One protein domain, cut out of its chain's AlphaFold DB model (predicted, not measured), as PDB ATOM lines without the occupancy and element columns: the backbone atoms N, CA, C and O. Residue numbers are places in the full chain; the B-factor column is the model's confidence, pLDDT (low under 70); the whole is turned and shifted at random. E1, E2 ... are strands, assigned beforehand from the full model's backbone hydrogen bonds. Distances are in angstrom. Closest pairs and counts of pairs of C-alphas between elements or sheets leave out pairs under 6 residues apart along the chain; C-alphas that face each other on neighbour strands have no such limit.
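This is residues 207 to 306 of the 435 residues of the protein "Flagellar basal body protein" of Oceanospirillaceae bacterium (UniProt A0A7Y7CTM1). Little of this domain is regular: a small sheet of E1, E2 and E3 and a separate hairpin of E4 and E5 are joined by one long loop, residues 255 to 267, while two more long loops, residues 212 to 239 and 271 to 292, run from E1 to E2 and from E4 to E5. The 100 printed residues have no named helix and five strands, E1 to E5 along the chain, holding 19 residues, all strand. E1, E2, E3 form a meander, each strand the antiparallel neighbour of the one before. It is only just compact, close to loose, radius of gyration of the C-alphas 15.0 A, spanning 44 by 33 by 24 A.

E2, residues 240 to 244, forms hairpins with E1, residues 208 to 211, and E3, residues 251 to 254. Within hydrogen-bond range are N 209 and O 242, 2.8 A, and N 243 and O 253, 2.9 A. E4, residues 268 to 270, and E5, residues 293 to 295, are antiparallel; N 270 and O 293 are 2.8 A apart.

E2 measures 13.5 A, E1 9.9 A. C-alpha 208 is at (35.269, 33.435, 35.822), C-alpha 295 at (44.250, 35.629, 20.078).

The printed part has no cut. The link E1 to E2 is long, 28 residues. Residues 229 to 236 and 272 to 292 have pLDDT under 70.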
ATOM      1  N   ALA A 207      36.339  31.892  39.644       87.44
ATOM      2  CA  ALA A 207      37.342  31.731  38.594       87.44
ATOM      3  C   ALA A 207      36.848  32.087  37.171       87.44
ATOM      4  O   ALA A 207      37.479  31.712  36.182       87.44
ATOM      5  N   GLN A 208      35.769  32.869  37.067       88.06
ATOM      6  CA  GLN A 208      35.269  33.435  35.822       88.06
ATOM      7  C   GLN A 208      35.778  34.862  35.638       88.06
ATOM      8  O   GLN A 208      35.716  35.698  36.541       88.06
ATOM      9  N   TYR A 209      36.242  35.163  34.432       89.50
ATOM     10  CA  TYR A 209      36.753  36.470  34.050       89.50
ATOM     11  C   TYR A 209      36.052  36.968  32.800       89.50
ATOM     12  O   TYR A 209      35.648  36.201  31.926       89.50
ATOM     13  N   ARG A 210      35.946  38.290  32.699       88.38
ATOM     14  CA  ARG A 210      35.456  38.963  31.502       88.38
ATOM     15  C   ARG A 210      36.609  39.618  30.795       88.38
ATOM     16  O   ARG A 210      37.329  40.420  31.387       88.38
ATOM     17  N   MET A 211      36.759  39.275  29.529       89.31
ATOM     18  CA  MET A 211      37.774  39.867  28.687       89.31
ATOM     19  C   MET A 211      37.128  40.858  27.732       89.31
ATOM     20  O   MET A 211      36.160  40.531  27.052       89.31
ATOM     21  N   TYR A 212      37.690  42.062  27.700       87.56
ATOM     22  CA  TYR A 212      37.272  43.154  26.831       87.56
ATOM     23  C   TYR A 212      38.389  43.475  25.842       87.56
ATOM     24  O   TYR A 212      39.569  43.424  26.195       87.56
ATOM     25  N   GLY A 213      38.011  43.832  24.619       85.56
ATOM     26  CA  GLY A 213      38.919  44.298  23.580       85.56
ATOM     27  C   GLY A 213      38.660  45.772  23.325       85.56
ATOM     28  O   GLY A 213      37.510  46.164  23.148       85.56
ATOM     29  N   PHE A 214      39.713  46.586  23.310       83.12
ATOM     30  CA  PHE A 214      39.601  48.004  22.979       83.12
ATOM     31  C   PHE A 214      40.679  48.411  21.985       83.12
ATOM     32  O   PHE A 214      41.855  48.089  22.163       83.12
ATOM     33  N   LEU A 215      40.286  49.194  20.987       78.81
ATOM     34  CA  LEU A 215      41.200  49.953  20.154       78.81
ATOM     35  C   LEU A 215      41.447  51.313  20.811       78.81
ATOM     36  O   LEU A 215      40.511  52.067  21.084       78.81
ATOM     37  N   ASN A 216      42.718  51.615  21.090       78.44
ATOM     38  CA  ASN A 216      43.166  52.876  21.700       78.44
ATOM     39  C   ASN A 216      42.440  53.261  23.007       78.44
ATOM     40  O   ASN A 216      42.353  54.441  23.326       78.44
ATOM     41  N   ASN A 217      41.931  52.284  23.766       78.31
ATOM     42  CA  ASN A 217      41.127  52.476  24.984       78.31
ATOM     43  C   ASN A 217      39.802  53.248  24.794       78.31
ATOM     44  O   ASN A 217      39.180  53.619  25.789       78.31
ATOM     45  N   GLU A 218      39.359  53.486  23.560       80.75
ATOM     46  CA  GLU A 218      38.163  54.293  23.275       80.75
ATOM     47  C   GLU A 218      37.075  53.478  22.574       80.75
ATOM     48  O   GLU A 218      35.910  53.540  22.964       80.75
ATOM     49  N   THR A 219      37.454  52.675  21.581       80.62
ATOM     50  CA  THR A 219      36.504  51.902  20.776       80.62
ATOM     51  C   THR A 219      36.510  50.452  21.231       80.62
ATOM     52  O   THR A 219      37.556  49.806  21.200       80.62
ATOM     53  N   ALA A 220      35.361  49.936  21.662       81.81
ATOM     54  CA  ALA A 220      35.219  48.519  21.978       81.81
ATOM     55  C   ALA A 220      35.297  47.681  20.691       81.81
ATOM     56  O   ALA A 220      34.711  48.041  19.673       81.81
ATOM     57  N   LEU A 221      36.047  46.585  20.751       80.12
ATOM     58  CA  LEU A 221      36.231  45.641  19.653       80.12
ATOM     59  C   LEU A 221      35.314  44.435  19.842       80.12
ATOM     60  O   LEU A 221      35.067  44.011  20.975       80.12
ATOM     61  N   ASP A 222      34.856  43.860  18.733       82.00
ATOM     62  CA  ASP A 222      34.115  42.604  18.761       82.00
ATOM     63  C   ASP A 222      35.097  41.436  18.957       82.00
ATOM     64  O   ASP A 222      36.006  41.211  18.155       82.00
ATOM     65  N   LEU A 223      34.927  40.721  20.068       83.12
ATOM     66  CA  LEU A 223      35.689  39.529  20.449       83.12
ATOM     67  C   LEU A 223      34.965  38.222  20.077       83.12
ATOM     68  O   LEU A 223      35.397  37.137  20.477       83.12
ATOM     69  N   GLY A 224      33.847  38.326  19.361       80.06
ATOM     70  CA  GLY A 224      32.956  37.232  19.013       80.06
ATOM     71  C   GLY A 224      32.069  36.796  20.173       80.06
ATOM     72  O   GLY A 224      31.864  35.593  20.327       80.06
ATOM     73  N   LYS A 225      31.574  37.724  21.014       79.56
ATOM     74  CA  LYS A 225      30.626  37.394  22.100       79.56
ATOM     75  C   LYS A 225      29.469  36.583  21.508       79.56
ATOM     76  O   LYS A 225      28.874  36.988  20.509       79.56
ATOM     77  N   VAL A 226      29.174  35.428  22.111       72.81
ATOM     78  CA  VAL A 226      27.973  34.657  21.756       72.81
ATOM     79  C   VAL A 226      26.760  35.524  22.069       72.81
ATOM     80  O   VAL A 226      26.655  36.036  23.186       72.81
ATOM     81  N   GLN A 227      25.881  35.706  21.084       71.44
ATOM     82  CA  GLN A 227      24.680  36.514  21.255       71.44
ATOM     83  C   GLN A 227      23.818  35.938  22.383       71.44
ATOM     84  O   GLN A 227      23.736  34.720  22.571       71.44
ATOM     85  N   ASP A 228      23.226  36.827  23.170       70.81
ATOM     86  CA  ASP A 228      22.352  36.430  24.259       70.81
ATOM     87  C   ASP A 228      21.100  35.737  23.671       70.81
ATOM     88  O   ASP A 228      20.537  36.244  22.699       70.81
ATOM     89  N   PRO A 229      20.661  34.574  24.203       66.62
ATOM     90  CA  PRO A 229      19.427  33.921  23.777       66.62
ATOM     91  C   PRO A 229      18.279  34.920  23.629       66.62
ATOM     92  O   PRO A 229      17.989  35.650  24.573       66.62
ATOM     93  N   GLY A 230      17.662  34.946  22.444       61.81
ATOM     94  CA  GLY A 230      16.597  35.891  22.093       61.81
ATOM     95  C   GLY A 230      17.035  37.050  21.193       61.81
ATOM     96  O   GLY A 230      16.195  37.642  20.525       61.81
ATOM     97  N   GLU A 231      18.333  37.324  21.071       61.97
ATOM     98  CA  GLU A 231      18.851  38.310  20.126       61.97
ATOM     99  C   GLU A 231      19.501  37.607  18.929       61.97
ATOM    100  O   GLU A 231      20.537  36.980  19.079       61.97
ATOM    101  N   GLY A 232      18.892  37.707  17.740       63.41
ATOM    102  CA  GLY A 232      19.536  37.507  16.428       63.41
ATOM    103  C   GLY A 232      20.432  36.270  16.191       63.41
ATOM    104  O   GLY A 232      20.270  35.214  16.786       63.41
ATOM    105  N   ASN A 233      21.325  36.395  15.195       59.38
ATOM    106  CA  ASN A 233      22.347  35.400  14.813       59.38
ATOM    107  C   ASN A 233      23.739  36.042  14.566       59.38
ATOM    108  O   ASN A 233      24.612  35.402  13.974       59.38
ATOM    109  N   LEU A 234      23.932  37.321  14.903       59.66
ATOM    110  CA  LEU A 234      25.166  38.070  14.622       59.66
ATOM    111  C   LEU A 234      26.017  38.197  15.892       59.66
ATOM    112  O   LEU A 234      25.497  38.170  17.001       59.66
ATOM    113  N   THR A 235      27.336  38.327  15.750       64.44
ATOM    114  CA  THR A 235      28.203  38.625  16.898       64.44
ATOM    115  C   THR A 235      27.948  40.047  17.398       64.44
ATOM    116  O   THR A 235      27.606  40.940  16.621       64.44
ATOM    117  N   GLU A 236      28.072  40.252  18.709       68.38
ATOM    118  CA  GLU A 236      27.876  41.552  19.353       68.38
ATOM    119  C   GLU A 236      29.191  42.036  19.978       68.38
ATOM    120  O   GLU A 236      29.951  41.261  20.565       68.38
ATOM    121  N   VAL A 237      29.433  43.347  19.926       75.44
ATOM    122  CA  VAL A 237      30.514  43.976  20.686       75.44
ATOM    123  C   VAL A 237      30.240  43.812  22.181       75.44
ATOM    124  O   VAL A 237      29.346  44.439  22.744       75.44
ATOM    125  N   GLY A 238      31.053  43.005  22.856       77.06
ATOM    126  CA  GLY A 238      30.894  42.781  24.284       77.06
ATOM    127  C   GLY A 238      31.981  41.902  24.890       77.06
ATOM    128  O   GLY A 238      32.846  41.379  24.181       77.06
ATOM    129  N   PRO A 239      31.978  41.754  26.225       85.56
ATOM    130  CA  PRO A 239      32.941  40.905  26.894       85.56
ATOM    131  C   PRO A 239      32.677  39.434  26.599       85.56
ATOM    132  O   PRO A 239      31.552  38.956  26.755       85.56
ATOM    133  N   ILE A 240      33.740  38.692  26.304       87.94
ATOM    134  CA  ILE A 240      33.682  37.230  26.334       87.94
ATOM    135  C   ILE A 240      34.027  36.725  27.733       87.94
ATOM    136  O   ILE A 240      34.785  37.360  28.477       87.94
ATOM    137  N   ARG A 241      33.486  35.559  28.088       88.69
ATOM    138  CA  ARG A 241      33.803  34.894  29.355       88.69
ATOM    139  C   ARG A 241      34.998  33.966  29.197       88.69
ATOM    140  O   ARG A 241      35.077  33.220  28.225       88.69
ATOM    141  N   VAL A 242      35.893  33.987  30.171       92.00
ATOM    142  CA  VAL A 242      37.033  33.076  30.275       92.00
ATOM    143  C   VAL A 242      36.987  32.451  31.661       92.00
ATOM    144  O   VAL A 242      37.068  33.166  32.657       92.00
ATOM    145  N   GLY A 243      36.824  31.135  31.713       91.69
ATOM    146  CA  GLY A 243      36.726  30.368  32.948       91.69
ATOM    147  C   GLY A 243      37.993  29.573  33.218       91.69
ATOM    148  O   GLY A 243      38.632  29.059  32.293       91.69
ATOM    149  N   PHE A 244      38.326  29.448  34.497       91.81
ATOM    150  CA  PHE A 244      39.361  28.544  34.976       91.81
ATOM    151  C   PHE A 244      38.767  27.556  35.972       91.81
ATOM    152  O   PHE A 244      37.865  27.880  36.739       91.81
ATOM    153  N   ASP A 245      39.299  26.343  35.968       89.00
ATOM    154  CA  ASP A 245      38.957  25.329  36.951       89.00
ATOM    155  C   ASP A 245      39.491  25.742  38.330       89.00
ATOM    156  O   ASP A 245      40.681  26.020  38.493       89.00
ATOM    157  N   THR A 246      38.608  25.785  39.327       85.00
ATOM    158  CA  THR A 246      38.908  26.266  40.687       85.00
ATOM    159  C   THR A 246      39.903  25.376  41.429       85.00
ATOM    160  O   THR A 246      40.617  25.857  42.305       85.00
ATOM    161  N   THR A 247      39.994  24.096  41.059       85.06
ATOM    162  CA  THR A 247      40.858  23.116  41.728       85.06
ATOM    163  C   THR A 247      42.260  23.084  41.119       85.06
ATOM    164  O   THR A 247      43.266  22.993  41.823       85.06
ATOM    165  N   SER A 248      42.350  23.141  39.793       87.50
ATOM    166  CA  SER A 248      43.586  22.917  39.039       87.50
ATOM    167  C   SER A 248      44.210  24.195  38.470       87.50
ATOM    168  O   SER A 248      45.410  24.212  38.170       87.50
ATOM    169  N   GLY A 249      43.426  25.270  38.344       89.00
ATOM    170  CA  GLY A 249      43.853  26.556  37.791       89.00
ATOM    171  C   GLY A 249      44.001  26.566  36.267       89.00
ATOM    172  O   GLY A 249      44.512  27.534  35.699       89.00
ATOM    173  N   TYR A 250      43.607  25.493  35.577       91.88
ATOM    174  CA  TYR A 250      43.665  25.420  34.118       91.88
ATOM    175  C   TYR A 250      42.447  26.078  33.479       91.88
ATOM    176  O   TYR A 250      41.360  26.083  34.046       91.88
ATOM    177  N   LEU A 251      42.636  26.613  32.273       93.00
ATOM    178  CA  LEU A 251      41.545  27.105  31.439       93.00
ATOM    179  C   LEU A 251      40.511  25.990  31.209       93.00
ATOM    180  O   LEU A 251      40.873  24.931  30.695       93.00
ATOM    181  N   ASN A 252      39.251  26.235  31.579       92.44
ATOM    182  CA  ASN A 252      38.155  25.269  31.431       92.44
ATOM    183  C   ASN A 252      37.010  25.771  30.546       92.44
ATOM    184  O   ASN A 252      36.186  24.968  30.125       92.44
ATOM    185  N   MET A 253      36.962  27.068  30.232       91.00
ATOM    186  CA  MET A 253      35.906  27.640  29.402       91.00
ATOM    187  C   MET A 253      36.404  28.877  28.657       91.00
ATOM    188  O   MET A 253      37.065  29.747  29.228       91.00
ATOM    189  N   VAL A 254      36.028  28.999  27.387       91.00
ATOM    190  CA  VAL A 254      36.235  30.205  26.581       91.00
ATOM    191  C   VAL A 254      34.962  30.511  25.816       91.00
ATOM    192  O   VAL A 254      34.470  29.689  25.050       91.00
ATOM    193  N   ASN A 255      34.441  31.718  26.013       87.00
ATOM    194  CA  ASN A 255      33.259  32.237  25.338       87.00
ATOM    195  C   ASN A 255      32.035  31.300  25.434       87.00
ATOM    196  O   ASN A 255      31.333  31.072  24.455       87.00
ATOM    197  N   GLY A 256      31.818  30.708  26.613       80.81
ATOM    198  CA  GLY A 256      30.723  29.760  26.852       80.81
ATOM    199  C   GLY A 256      30.943  28.349  26.296       80.81
ATOM    200  O   GLY A 256      30.070  27.509  26.467       80.81
ATOM    201  N   MET A 257      32.085  28.071  25.657       86.56
ATOM    202  CA  MET A 257      32.474  26.725  25.236       86.56
ATOM    203  C   MET A 257      33.453  26.112  26.234       86.56
ATOM    204  O   MET A 257      34.463  26.734  26.572       86.56
ATOM    205  N   ASP A 258      33.186  24.875  26.643       89.44
ATOM    206  CA  ASP A 258      34.073  24.121  27.525       89.44
ATOM    207  C   ASP A 258      35.386  23.753  26.826       89.44
ATOM    208  O   ASP A 258      35.426  23.347  25.659       89.44
ATOM    209  N   VAL A 259      36.480  23.856  27.573       91.19
ATOM    210  CA  VAL A 259      37.828  23.493  27.142       91.19
ATOM    211  C   VAL A 259      38.325  22.372  28.040       91.19
ATOM    212  O   VAL A 259      38.584  22.562  29.225       91.19
ATOM    213  N   ALA A 260      38.472  21.176  27.470       90.56
ATOM    214  CA  ALA A 260      39.004  20.038  28.208       90.56
ATOM    215  C   ALA A 260      40.477  20.257  28.594       90.56
ATOM    216  O   ALA A 260      41.243  20.906  27.878       90.56
ATOM    217  N   PHE A 261      40.901  19.642  29.700       87.88
ATOM    218  CA  PHE A 261      42.280  19.736  30.169       87.88
ATOM    219  C   PHE A 261      43.290  19.315  29.084       87.88
ATOM    220  O   PHE A 261      43.248  18.197  28.568       87.88
ATOM    221  N   GLY A 262      44.214  20.222  28.752       82.50
ATOM    222  CA  GLY A 262      45.250  20.006  27.736       82.50
ATOM    223  C   GLY A 262      44.763  20.071  26.283       82.50
ATOM    224  O   GLY A 262      45.567  19.846  25.377       82.50
ATOM    225  N   ALA A 263      43.483  20.373  26.042       90.25
ATOM    226  CA  ALA A 263      42.965  20.629  24.706       90.25
ATOM    227  C   ALA A 263      43.364  22.028  24.210       90.25
ATOM    228  O   ALA A 263      43.708  22.922  24.985       90.25
ATOM    229  N   THR A 264      43.312  22.217  22.893       90.06
ATOM    230  CA  THR A 264      43.445  23.541  22.280       90.06
ATOM    231  C   THR A 264      42.197  24.361  22.587       90.06
ATOM    232  O   THR A 264      41.083  23.902  22.333       90.06
ATOM    233  N   ALA A 265      42.386  25.566  23.124       89.62
ATOM    234  CA  ALA A 265      41.289  26.490  23.366       89.62
ATOM    235  C   ALA A 265      40.738  27.013  22.027       89.62
ATOM    236  O   ALA A 265      41.502  27.164  21.067       89.62
ATOM    237  N   PRO A 266      39.431  27.311  21.925       87.31
ATOM    238  CA  PRO A 266      38.900  27.967  20.743       87.31
ATOM    239  C   PRO A 266      39.569  29.337  20.589       87.31
ATOM    240  O   PRO A 266      39.644  30.125  21.533       87.31
ATOM    241  N   ALA A 267      40.092  29.598  19.393       84.44
ATOM    242  CA  ALA A 267      40.803  30.835  19.116       84.44
ATOM    243  C   ALA A 267      39.832  32.021  19.123       84.44
ATOM    244  O   ALA A 267      38.774  31.971  18.493       84.44
ATOM    245  N   ILE A 268      40.216  33.095  19.807       86.12
ATOM    246  CA  ILE A 268      39.412  34.312  19.899       86.12
ATOM    247  C   ILE A 268      39.764  35.183  18.703       86.12
ATOM    248  O   ILE A 268      40.929  35.525  18.497       86.12
ATOM    249  N   ARG A 269      38.766  35.522  17.892       81.62
ATOM    250  CA  ARG A 269      38.938  36.406  16.739       81.62
ATOM    251  C   ARG A 269      38.474  37.797  17.123       81.62
ATOM    252  O   ARG A 269      37.334  37.970  17.530       81.62
ATOM    253  N   ILE A 270      39.382  38.756  17.008       80.62
ATOM    254  CA  ILE A 270      39.118  40.164  17.274       80.62
ATOM    255  C   ILE A 270      38.832  40.843  15.934       80.62
ATOM    256  O   ILE A 270      39.726  40.901  15.081       80.62
ATOM    257  N   PHE A 271      37.611  41.339  15.752       75.56
ATOM    258  CA  PHE A 271      37.182  42.079  14.561       75.56
ATOM    259  C   PHE A 271      37.302  43.598  14.773       75.56
ATOM    260  O   PHE A 271      37.332  44.071  15.911       75.56
ATOM    261  N   GLY A 272      37.427  44.361  13.680       66.19
ATOM    262  CA  GLY A 272      37.607  45.825  13.701       66.19
ATOM    263  C   GLY A 272      38.993  46.305  14.136       66.19
ATOM    264  O   GLY A 272      39.196  47.485  14.418       66.19
ATOM    265  N   ALA A 273      39.963  45.392  14.220       62.34
ATOM    266  CA  ALA A 273      41.348  45.687  14.564       62.34
ATOM    267  C   ALA A 273      42.245  45.747  13.314       62.34
ATOM    268  O   ALA A 273      43.326  45.156  13.305       62.34
ATOM    269  N   ASP A 274      41.809  46.439  12.255       64.62
ATOM    270  CA  ASP A 274      42.629  46.657  11.061       64.62
ATOM    271  C   ASP A 274      43.377  48.009  11.125       64.62
ATOM    272  O   ASP A 274      42.777  49.075  10.972       64.62
ATOM    273  N   PRO A 275      44.713  48.017  11.314       56.66
ATOM    274  CA  PRO A 275      45.499  49.249  11.282       56.66
ATOM    275  C   PRO A 275      45.625  49.873   9.879       56.66
ATOM    276  O   PRO A 275      46.094  51.009   9.771       56.66
ATOM    277  N   THR A 276      45.267  49.157   8.807       57.22
ATOM    278  CA  THR A 276      45.318  49.639   7.417       57.22
ATOM    279  C   THR A 276      43.994  50.207   6.901       57.22
ATOM    280  O   THR A 276      44.033  51.038   5.990       57.22
ATOM    281  N   ASN A 277      42.868  49.883   7.545       58.31
ATOM    282  CA  ASN A 277      41.551  50.453   7.269       58.31
ATOM    283  C   ASN A 277      40.914  51.064   8.539       58.31
ATOM    284  O   ASN A 277      40.179  50.397   9.261       58.31
ATOM    285  N   PRO A 278      41.132  52.364   8.817       53.38
ATOM    286  CA  PRO A 278      40.558  53.035   9.990       53.38
ATOM    287  C   PRO A 278      39.033  53.248   9.915       53.38
ATOM    288  O   PRO A 278      38.470  53.805  10.855       53.38
ATOM    289  N   ASN A 279      38.386  52.865   8.807       54.34
ATOM    290  CA  ASN A 279      36.944  52.993   8.582       54.34
ATOM    291  C   ASN A 279      36.254  51.625   8.427       54.34
ATOM    292  O   ASN A 279      35.187  51.580   7.816       54.34
ATOM    293  N   ASP A 280      36.852  50.538   8.924       54.72
ATOM    294  CA  ASP A 280      36.188  49.230   9.026       54.72
ATOM    295  C   ASP A 280      35.031  49.338  10.038       54.72
ATOM    296  O   ASP A 280      35.190  49.123  11.241       54.72
ATOM    297  N   ASP A 281      33.882  49.824   9.563       53.75
ATOM    298  CA  ASP A 281      32.629  49.827  10.308       53.75
ATOM    299  C   ASP A 281      32.171  48.368  10.380       53.75
ATOM    300  O   ASP A 281      31.976  47.735   9.345       53.75
ATOM    301  N   LEU A 282      32.058  47.846  11.605       54.88
ATOM    302  CA  LEU A 282      32.062  46.432  12.026       54.88
ATOM    303  C   LEU A 282      31.014  45.490  11.378       54.88
ATOM    304  O   LEU A 282      30.797  44.385  11.869       54.88
ATOM    305  N   LEU A 283      30.307  45.906  10.327       51.75
ATOM    306  CA  LEU A 283      29.118  45.241   9.795       51.75
ATOM    307  C   LEU A 283      28.962  45.324   8.267       51.75
ATOM    308  O   LEU A 283      27.911  44.919   7.756       51.75
ATOM    309  N   ASP A 284      29.942  45.837   7.517       48.81
ATOM    310  CA  ASP A 284      29.881  45.788   6.054       48.81
ATOM    311  C   ASP A 284      30.530  44.504   5.485       48.81
ATOM    312  O   ASP A 284      31.343  43.829   6.111       48.81
ATOM    313  N   ASN A 285      30.065  44.077   4.311       48.84
ATOM    314  CA  ASN A 285      30.528  42.877   3.602       48.84
ATOM    315  C   ASN A 285      31.901  43.113   2.936       48.84
ATOM    316  O   ASN A 285      32.127  42.695   1.794       48.84
ATOM    317  N   ASP A 286      32.801  43.844   3.589       45.16
ATOM    318  CA  ASP A 286      34.160  44.001   3.113       45.16
ATOM    319  C   ASP A 286      34.957  42.714   3.364       45.16
ATOM    320  O   ASP A 286      35.267  42.280   4.473       45.16
ATOM    321  N   THR A 287      35.299  42.086   2.249       47.38
ATOM    322  CA  THR A 287      36.208  40.953   2.133       47.38
ATOM    323  C   THR A 287      37.614  41.178   2.716       47.38
ATOM    324  O   THR A 287      38.338  40.189   2.842       47.38
ATOM    325  N   ASP A 288      38.012  42.407   3.075       48.19
ATOM    326  CA  ASP A 288      39.327  42.734   3.657       48.19
ATOM    327  C   ASP A 288      39.428  42.420   5.176       48.19
ATOM    328  O   ASP A 288      40.521  42.152   5.676       48.19
ATOM    329  N   SER A 289      38.306  42.320   5.914       48.22
ATOM    330  CA  SER A 289      38.278  42.173   7.395       48.22
ATOM    331  C   SER A 289      38.177  40.719   7.923       48.22
ATOM    332  O   SER A 289      38.279  40.444   9.121       48.22
ATOM    333  N   LEU A 290      38.055  39.712   7.049       49.66
ATOM    334  CA  LEU A 290      37.749  38.326   7.466       49.66
ATOM    335  C   LEU A 290      38.858  37.593   8.250       49.66
ATOM    336  O   LEU A 290      38.616  36.497   8.768       49.66
ATOM    337  N   ALA A 291      40.077  38.135   8.341       56.12
ATOM    338  CA  ALA A 291      41.143  37.478   9.097       56.12
ATOM    339  C   ALA A 291      41.024  37.720  10.614       56.12
ATOM    340  O   ALA A 291      41.194  36.762  11.381       56.12
ATOM    341  N   GLY A 292      40.689  38.951  11.028       66.62
ATOM    342  CA  GLY A 292      40.749  39.410  12.422       66.62
ATOM    343  C   GLY A 292      42.140  39.247  13.060       66.62
ATOM    344  O   GLY A 292      43.036  38.596  12.515       66.62
ATOM    345  N   ILE A 293      42.344  39.803  14.255       77.12
ATOM    346  CA  ILE A 293      43.490  39.400  15.086       77.12
ATOM    347  C   ILE A 293      43.100  38.107  15.796       77.12
ATOM    348  O   ILE A 293      42.090  38.061  16.495       77.12
ATOM    349  N   VAL A 294      43.890  37.049  15.620       81.50
ATOM    350  CA  VAL A 294      43.669  35.781  16.320       81.50
ATOM    351  C   VAL A 294      44.442  35.797  17.632       81.50
ATOM    352  O   VAL A 294      45.672  35.800  17.640       81.50
ATOM    353  N   LEU A 295      43.711  35.786  18.740       85.38
ATOM    354  CA  LEU A 295      44.250  35.629  20.078       85.38
ATOM    355  C   LEU A 295      44.106  34.166  20.513       85.38
ATOM    356  O   LEU A 295      43.001  33.665  20.732       85.38
ATOM    357  N   ASP A 296      45.244  33.488  20.649       87.56
ATOM    358  CA  ASP A 296      45.325  32.152  21.232       87.56
ATOM    359  C   ASP A 296      45.656  32.261  22.726       87.56
ATOM    360  O   ASP A 296      46.701  32.787  23.111       87.56
ATOM    361  N   ILE A 297      44.745  31.764  23.563       88.94
ATOM    362  CA  ILE A 297      44.905  31.693  25.023       88.94
ATOM    363  C   ILE A 297      45.096  30.254  25.516       88.94
ATOM    364  O   ILE A 297      44.985  29.981  26.714       88.94
ATOM    365  N   THR A 298      45.386  29.315  24.615       90.44
ATOM    366  CA  THR A 298      45.673  27.923  24.967       90.44
ATOM    367  C   THR A 298      46.834  27.849  25.957       90.44
ATOM    368  O   THR A 298      47.887  28.456  25.768       90.44
ATOM    369  N   GLY A 299      46.653  27.078  27.031       87.31
ATOM    370  CA  GLY A 299      47.677  26.895  28.061       87.31
ATOM    371  C   GLY A 299      47.814  28.063  29.042       87.31
ATOM    372  O   GLY A 299      48.720  28.037  29.878       87.31
ATOM    373  N   THR A 300      46.931  29.065  28.976       89.31
ATOM    374  CA  THR A 300      46.793  30.046  30.058       89.31
ATOM    375  C   THR A 300      46.345  29.363  31.349       89.31
ATOM    376  O   THR A 300      45.615  28.367  31.339       89.31
ATOM    377  N   THR A 301      46.825  29.882  32.476       90.06
ATOM    378  CA  THR A 301      46.518  29.366  33.811       90.06
ATOM    379  C   THR A 301      46.232  30.507  34.769       90.06
ATOM    380  O   THR A 301      46.725  31.625  34.599       90.06
ATOM    381  N   GLN A 302      45.455  30.200  35.797       89.12
ATOM    382  CA  GLN A 302      45.157  31.082  36.906       89.12
ATOM    383  C   GLN A 302      45.656  30.415  38.187       89.12
ATOM    384  O   GLN A 302      45.386  29.247  38.446       89.12
ATOM    385  N   TYR A 303      46.438  31.159  38.963       87.38
ATOM    386  CA  TYR A 303      46.886  30.750  40.288       87.38
ATOM    387  C   TYR A 303      46.767  31.939  41.238       87.38
ATOM    388  O   TYR A 303      46.789  33.092  40.809       87.38
ATOM    389  N   ALA A 304      46.693  31.659  42.538       84.69
ATOM    390  CA  ALA A 304      46.679  32.666  43.597       84.69
ATOM    391  C   ALA A 304      48.075  33.296  43.811       84.69
ATOM    392  O   ALA A 304      48.670  33.196  44.884       84.69
ATOM    393  N   SER A 305      48.637  33.897  42.763       86.31
ATOM    394  CA  SER A 305      49.914  34.609  42.776       86.31
ATOM    395  C   SER A 305      49.897  35.790  41.808       86.31
ATOM    396  O   SER A 305      49.040  35.885  40.928       86.31
ATOM    397  N   ASP A 306      50.848  36.709  41.979       87.44
ATOM    398  CA  ASP A 306      50.967  37.870  41.101       87.44
ATOM    399  C   ASP A 306      51.283  37.443  39.659       87.44
ATOM    400  O   ASP A 306      52.190  36.642  39.403       87.44
TER     401      ASP A 306